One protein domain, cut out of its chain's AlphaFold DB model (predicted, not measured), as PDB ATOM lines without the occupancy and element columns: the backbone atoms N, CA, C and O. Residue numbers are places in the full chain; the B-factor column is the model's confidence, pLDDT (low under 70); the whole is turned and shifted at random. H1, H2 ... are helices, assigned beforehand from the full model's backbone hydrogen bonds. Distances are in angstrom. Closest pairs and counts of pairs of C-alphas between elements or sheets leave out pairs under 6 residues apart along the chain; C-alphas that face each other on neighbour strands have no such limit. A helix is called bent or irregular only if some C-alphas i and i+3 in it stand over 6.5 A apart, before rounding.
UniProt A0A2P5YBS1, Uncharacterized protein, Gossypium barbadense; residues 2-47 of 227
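AT A GLANCE: This is residues 2 to 47 of the 227 residues of an uncharacterized protein of Gossypium barbadense (UniProt A0A2P5YBS1). The longest helix, H3, and the shorter H2 make an open V, meeting near the corner where H2 ends and H3 begins, with the space between their far ends empty. A very short helix, H1, sits off to the side of the first residues of H2, away from H3 and apart from both helices, and the model is a bent string of three helices with no closed core. The printed part has 46 residues with three named helices, in the order H1, H2, H3 along the chain, and no named strand; the class is all helix. It is only just loose, close to extended, with a radius of gyration of the C-alphas of 14.0 A. The outline is elongated, and the C-alphas span 41 by 27 by 20 A along their three main axes.

HOW THE PARTS SIT: H3, residues 28 to 44, is the longest helix and touches no helix. It is near H2, residues 14 to 25, which touches no helix either. H2 and H3 are close but not clearly touching, with 1 pair of C-alphas within 8 A. Their closest C-alphas are those of Met 23 and Ile 31, 6.5 A apart. The lines of the two helices stand at a steep tilt of 54 degrees, and the helices run opposite ways. Their centres are 16.6 A apart. The link between them is tight, with 2 residues, Met 26 and Ser 27. H1, residues 5 to 8, touches no helix: H1 and H2 are apart, and so are H1 and H3. The link from H1 to H2 is also tight, with 5 residues between them. In the backbone, every pair of O of residue i and N of residue i+4 is within hydrogen-bond range in H2 and in H3. H1, with 4 residues, is too short for such a pair; its one pair of O of residue i and N of residue i+3 is not within range.

IN THESE COORDINATES: H3 has 17 residues, Pro 28 to His 44, and measures 24.6 A from first to last C-alpha. Its C-alpha 28 is at (-31.567, -13.609, 17.458) and its C-alpha 44 at (-7.213, -10.552, 16.773), and its N-to-C direction is close to the x axis. H2 has 12 residues, Ser 14 to Gln 25, and measures 16.8 A; C-alpha 14 is at (-27.313, 2.979, 33.217), and from there x, y and z are all lower at C-alpha 25. H1 has 4 residues, Asp 5 to Phe 8, and C-alpha 5 is at (-33.233, -10.161, 42.332). No helix is bent or irregular.

THE WHOLE: The two C-alphas farthest apart are those of Thr 2 and Asp 47, the first and last printed, at 43.3 A. Three stretches stand free, with no C-alpha 8 or more residues away along the chain within 10 A: residues 2 to 10, of which 5 to 8 belong to H1; residues 12 to 18, of which 14 to 18 belong to H2; and residues 35 to 47, of which 35 to 44 belong to H3. The printed part has no cut, and neither link is long. In the full chain of 227 residues the printed part begins at residue 2 and ends at residue 47. The mean pLDDT of the printed part is 78.2. Confidence is low, under 70, in 14 residues: residues 2 to 12 and residues 45 to 47. The mean pLDDT is 89 for H3, 83 for H2 and 58 for H1.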
ATOM      1  N   THR A   2     -36.532 -15.015  45.539       54.62
ATOM      2  CA  THR A   2     -35.268 -14.415  46.064       54.62
ATOM      3  C   THR A   2     -33.974 -14.739  45.296       54.62
ATOM      4  O   THR A   2     -32.908 -14.287  45.704       54.62
ATOM      5  N   ARG A   3     -34.004 -15.476  44.173       61.12
ATOM      6  CA  ARG A   3     -32.773 -15.788  43.401       61.12
ATOM      7  C   ARG A   3     -32.537 -14.891  42.179       61.12
ATOM      8  O   ARG A   3     -31.384 -14.631  41.862       61.12
ATOM      9  N   LEU A   4     -33.593 -14.374  41.544       54.41
ATOM     10  CA  LEU A   4     -33.481 -13.477  40.380       54.41
ATOM     11  C   LEU A   4     -33.025 -12.063  40.770       54.41
ATOM     12  O   LEU A   4     -32.166 -11.493  40.106       54.41
ATOM     13  N   ASP A   5     -33.501 -11.542  41.899       52.62
ATOM     14  CA  ASP A   5     -33.233 -10.161  42.332       52.62
ATOM     15  C   ASP A   5     -31.739  -9.904  42.626       52.62
ATOM     16  O   ASP A   5     -31.170  -8.862  42.304       52.62
ATOM     17  N   ARG A   6     -31.034 -10.930  43.125       63.50
ATOM     18  CA  ARG A   6     -29.584 -10.867  43.367       63.50
ATOM     19  C   ARG A   6     -28.758 -10.890  42.076       63.50
ATOM     20  O   ARG A   6     -27.628 -10.411  42.073       63.50
ATOM     21  N   HIS A   7     -29.308 -11.446  40.996       58.75
ATOM     22  CA  HIS A   7     -28.644 -11.516  39.695       58.75
ATOM     23  C   HIS A   7     -28.802 -10.208  38.903       58.75
ATOM     24  O   HIS A   7     -27.883  -9.823  38.181       58.75
ATOM     25  N   PHE A   8     -29.918  -9.494  39.090       58.22
ATOM     26  CA  PHE A   8     -30.169  -8.189  38.464       58.22
ATOM     27  C   PHE A   8     -29.484  -7.017  39.172       58.22
ATOM     28  O   PHE A   8     -29.140  -6.041  38.507       58.22
ATOM     29  N   GLY A   9     -29.165  -7.130  40.467       64.88
ATOM     30  CA  GLY A   9     -28.392  -6.108  41.191       64.88
ATOM     31  C   GLY A   9     -26.987  -5.833  40.625       64.88
ATOM     32  O   GLY A   9     -26.370  -4.830  40.973       64.88
ATOM     33  N   LEU A  10     -26.481  -6.697  39.735       58.47
ATOM     34  CA  LEU A  10     -25.212  -6.520  39.019       58.47
ATOM     35  C   LEU A  10     -25.334  -5.643  37.761       58.47
ATOM     36  O   LEU A  10     -24.327  -5.092  37.328       58.47
ATOM     37  N   LEU A  11     -26.545  -5.465  37.215       58.19
ATOM     38  CA  LEU A  11     -26.837  -4.624  36.046       58.19
ATOM     39  C   LEU A  11     -27.165  -3.172  36.437       58.19
ATOM     40  O   LEU A  11     -27.959  -2.496  35.790       58.19
ATOM     41  N   ASN A  12     -26.563  -2.681  37.521       57.38
ATOM     42  CA  ASN A  12     -26.951  -1.431  38.183       57.38
ATOM     43  C   ASN A  12     -26.318  -0.169  37.570       57.38
ATOM     44  O   ASN A  12     -26.296   0.897  38.182       57.38
ATOM     45  N   THR A  13     -25.752  -0.281  36.370       72.75
ATOM     46  CA  THR A  13     -25.196   0.860  35.638       72.75
ATOM     47  C   THR A  13     -26.100   1.182  34.459       72.75
ATOM     48  O   THR A  13     -26.405   0.308  33.655       72.75
ATOM     49  N   SER A  14     -26.494   2.452  34.329       74.44
ATOM     50  CA  SER A  14     -27.313   2.979  33.217       74.44
ATOM     51  C   SER A  14     -26.798   2.555  31.824       74.44
ATOM     52  O   SER A  14     -27.562   2.333  30.889       74.44
ATOM     53  N   ALA A  15     -25.485   2.337  31.694       70.00
ATOM     54  CA  ALA A  15     -24.878   1.809  30.475       70.00
ATOM     55  C   ALA A  15     -25.249   0.337  30.177       70.00
ATOM     56  O   ALA A  15     -25.405  -0.037  29.016       70.00
ATOM     57  N   GLN A  16     -25.402  -0.508  31.200       80.88
ATOM     58  CA  GLN A  16     -25.733  -1.929  31.040       80.88
ATOM     59  C   GLN A  16     -27.224  -2.160  30.787       80.88
ATOM     60  O   GLN A  16     -27.567  -3.068  30.030       80.88
ATOM     61  N   SER A  17     -28.106  -1.326  31.348       81.00
ATOM     62  CA  SER A  17     -29.536  -1.373  31.017       81.00
ATOM     63  C   SER A  17     -29.775  -1.000  29.552       81.00
ATOM     64  O   SER A  17     -30.519  -1.699  28.870       81.00
ATOM     65  N   SER A  18     -29.065   0.009  29.035       82.88
ATOM     66  CA  SER A  18     -29.096   0.375  27.612       82.88
ATOM     67  C   SER A  18     -28.626  -0.769  26.699       82.88
ATOM     68  O   SER A  18     -29.268  -1.063  25.692       82.88
ATOM     69  N   LEU A  19     -27.563  -1.490  27.084       84.12
ATOM     70  CA  LEU A  19     -27.099  -2.670  26.345       84.12
ATOM     71  C   LEU A  19     -28.139  -3.800  26.351       84.12
ATOM     72  O   LEU A  19     -28.337  -4.445  25.326       84.12
ATOM     73  N   LEU A  20     -28.811  -4.038  27.480       83.69
ATOM     74  CA  LEU A  20     -29.855  -5.060  27.571       83.69
ATOM     75  C   LEU A  20     -31.069  -4.692  26.715       83.69
ATOM     76  O   LEU A  20     -31.551  -5.534  25.964       83.69
ATOM     77  N   THR A  21     -31.513  -3.433  26.759       86.50
ATOM     78  CA  THR A  21     -32.581  -2.928  25.887       86.50
ATOM     79  C   THR A  21     -32.211  -3.077  24.415       86.50
ATOM     80  O   THR A  21     -33.041  -3.534  23.632       86.50
ATOM     81  N   LEU A  22     -30.966  -2.768  24.046       83.94
ATOM     82  CA  LEU A  22     -30.475  -2.952  22.684       83.94
ATOM     83  C   LEU A  22     -30.490  -4.433  22.276       83.94
ATOM     84  O   LEU A  22     -30.977  -4.759  21.200       83.94
ATOM     85  N   MET A  23     -30.032  -5.342  23.143       83.94
ATOM     86  CA  MET A  23     -30.077  -6.784  22.865       83.94
ATOM     87  C   MET A  23     -31.513  -7.303  22.734       83.94
ATOM     88  O   MET A  23     -31.776  -8.106  21.851       83.94
ATOM     89  N   CYS A  24     -32.453  -6.816  23.548       86.81
ATOM     90  CA  CYS A  24     -33.866  -7.195  23.445       86.81
ATOM     91  C   CYS A  24     -34.557  -6.656  22.180       86.81
ATOM     92  O   CYS A  24     -35.598  -7.182  21.793       86.81
ATOM     93  N   GLN A  25     -34.016  -5.611  21.547       92.06
ATOM     94  CA  GLN A  25     -34.546  -5.045  20.300       92.06
ATOM     95  C   GLN A  25     -33.966  -5.702  19.042       92.06
ATOM     96  O   GLN A  25     -34.513  -5.537  17.952       92.06
ATOM     97  N   MET A  26     -32.858  -6.428  19.167       93.19
ATOM     98  CA  MET A  26     -32.215  -7.098  18.043       93.19
ATOM     99  C   MET A  26     -32.810  -8.490  17.822       93.19
ATOM    100  O   MET A  26     -33.201  -9.174  18.763       93.19
ATOM    101  N   SER A  27     -32.854  -8.939  16.563       94.44
ATOM    102  CA  SER A  27     -33.231 -10.325  16.269       94.44
ATOM    103  C   SER A  27     -32.179 -11.303  16.820       94.44
ATOM    104  O   SER A  27     -31.011 -10.916  16.961       94.44
ATOM    105  N   PRO A  28     -32.533 -12.582  17.057       88.44
ATOM    106  CA  PRO A  28     -31.567 -13.609  17.458       88.44
ATOM    107  C   PRO A  28     -30.337 -13.667  16.534       88.44
ATOM    108  O   PRO A  28     -29.200 -13.750  16.998       88.44
ATOM    109  N   GLN A  29     -30.555 -13.493  15.224       93.50
ATOM    110  CA  GLN A  29     -29.490 -13.415  14.221       93.50
ATOM    111  C   GLN A  29     -28.558 -12.211  14.448       93.50
ATOM    112  O   GLN A  29     -27.340 -12.325  14.307       93.50
ATOM    113  N   GLY A  30     -29.118 -11.053  14.810       92.88
ATOM    114  CA  GLY A  30     -28.356  -9.834  15.085       92.88
ATOM    115  C   GLY A  30     -27.485  -9.954  16.336       92.88
ATOM    116  O   GLY A  30     -26.326  -9.536  16.319       92.88
ATOM    117  N   ILE A  31     -28.012 -10.575  17.396       90.00
ATOM    118  CA  ILE A  31     -27.260 -10.833  18.634       90.00
ATOM    119  C   ILE A  31     -26.110 -11.810  18.354       90.00
ATOM    120  O   ILE A  31     -24.973 -11.544  18.749       90.00
ATOM    121  N   SER A  32     -26.387 -12.893  17.620       91.06
ATOM    122  CA  SER A  32     -25.379 -13.884  17.227       91.06
ATOM    123  C   SER A  32     -24.248 -13.255  16.402       91.06
ATOM    124  O   SER A  32     -23.073 -13.410  16.739       91.06
ATOM    125  N   SER A  33     -24.584 -12.438  15.397       91.88
ATOM    126  CA  SER A  33     -23.603 -11.719  14.570       91.88
ATOM    127  C   SER A  33     -22.734 -10.752  15.386       91.88
ATOM    128  O   SER A  33     -21.508 -10.736  15.246       91.88
ATOM    129  N   MET A  34     -23.342  -9.990  16.304       92.25
ATOM    130  CA  MET A  34     -22.606  -9.068  17.175       92.25
ATOM    131  C   MET A  34     -21.634  -9.808  18.106       92.25
ATOM    132  O   MET A  34     -20.499  -9.358  18.292       92.25
ATOM    133  N   LEU A  35     -22.054 -10.933  18.693       90.44
ATOM    134  CA  LEU A  35     -21.182 -11.754  19.539       90.44
ATOM    135  C   LEU A  35     -20.049 -12.386  18.724       90.44
ATOM    136  O   LEU A  35     -18.901 -12.369  19.167       90.44
ATOM    137  N   HIS A  36     -20.345 -12.888  17.525       90.31
ATOM    138  CA  HIS A  36     -19.355 -13.489  16.637       90.31
ATOM    139  C   HIS A  36     -18.270 -12.487  16.220       90.31
ATOM    140  O   HIS A  36     -17.083 -12.796  16.329       90.31
ATOM    141  N   MET A  37     -18.661 -11.265  15.842       91.31
ATOM    142  CA  MET A  37     -17.711 -10.191  15.534       91.31
ATOM    143  C   MET A  37     -16.803  -9.873  16.722       91.31
ATOM    144  O   MET A  37     -15.587  -9.854  16.554       91.31
ATOM    145  N   ARG A  38     -17.359  -9.709  17.933       89.25
ATOM    146  CA  ARG A  38     -16.532  -9.453  19.128       89.25
ATOM    147  C   ARG A  38     -15.585 -10.604  19.446       89.25
ATOM    148  O   ARG A  38     -14.481 -10.365  19.919       89.25
ATOM    149  N   ILE A  39     -15.989 -11.850  19.199       88.25
ATOM    150  CA  ILE A  39     -15.106 -13.007  19.386       88.25
ATOM    151  C   ILE A  39     -13.947 -12.954  18.384       88.25
ATOM    152  O   ILE A  39     -12.806 -13.150  18.795       88.25
ATOM    153  N   ILE A  40     -14.205 -12.654  17.108       89.56
ATOM    154  CA  ILE A  40     -13.151 -12.511  16.089       89.56
ATOM    155  C   ILE A  40     -12.207 -11.355  16.440       89.56
ATOM    156  O   ILE A  40     -10.991 -11.536  16.426       89.56
ATOM    157  N   GLU A  41     -12.754 -10.204  16.819       87.44
ATOM    158  CA  GLU A  41     -11.992  -9.021  17.224       87.44
ATOM    159  C   GLU A  41     -11.123  -9.311  18.458       87.44
ATOM    160  O   GLU A  41      -9.917  -9.086  18.433       87.44
ATOM    161  N   SER A  42     -11.688  -9.949  19.490       84.25
ATOM    162  CA  SER A  42     -10.939 -10.331  20.697       84.25
ATOM    163  C   SER A  42      -9.837 -11.364  20.435       84.25
ATOM    164  O   SER A  42      -8.834 -11.388  21.145       84.25
ATOM    165  N   ARG A  43     -10.003 -12.219  19.416       84.38
ATOM    166  CA  ARG A  43      -8.964 -13.161  18.975       84.38
ATOM    167  C   ARG A  43      -7.862 -12.453  18.194       84.38
ATOM    168  O   ARG A  43      -6.712 -12.862  18.299       84.38
ATOM    169  N   HIS A  44      -8.192 -11.392  17.462       81.12
ATOM    170  CA  HIS A  44      -7.213 -10.552  16.773       81.12
ATOM    171  C   HIS A  44      -6.433  -9.640  17.726       81.12
ATOM    172  O   HIS A  44      -5.253  -9.390  17.499       81.12
ATOM    173  N   GLU A  45      -7.043  -9.196  18.822       69.62
ATOM    174  CA  GLU A  45      -6.347  -8.454  19.881       69.62
ATOM    175  C   GLU A  45      -5.480  -9.348  20.786       69.62
ATOM    176  O   GLU A  45      -4.765  -8.842  21.651       69.62
ATOM    177  N   PHE A  46      -5.489 -10.670  20.580       56.38
ATOM    178  CA  PHE A  46      -4.647 -11.627  21.302       56.38
ATOM    179  C   PHE A  46      -3.364 -12.023  20.554       56.38
ATOM    180  O   PHE A  46      -2.836 -13.108  20.781       56.38
ATOM    181  N   ASP A  47      -2.810 -11.129  19.729       63.16
ATOM    182  CA  ASP A  47      -1.393 -11.206  19.346       63.16
ATOM    183  C   ASP A  47      -0.682  -9.834  19.372       63.16
ATOM    184  O   ASP A  47      -0.393  -9.257  18.323       63.16
TER     185      ASP A  47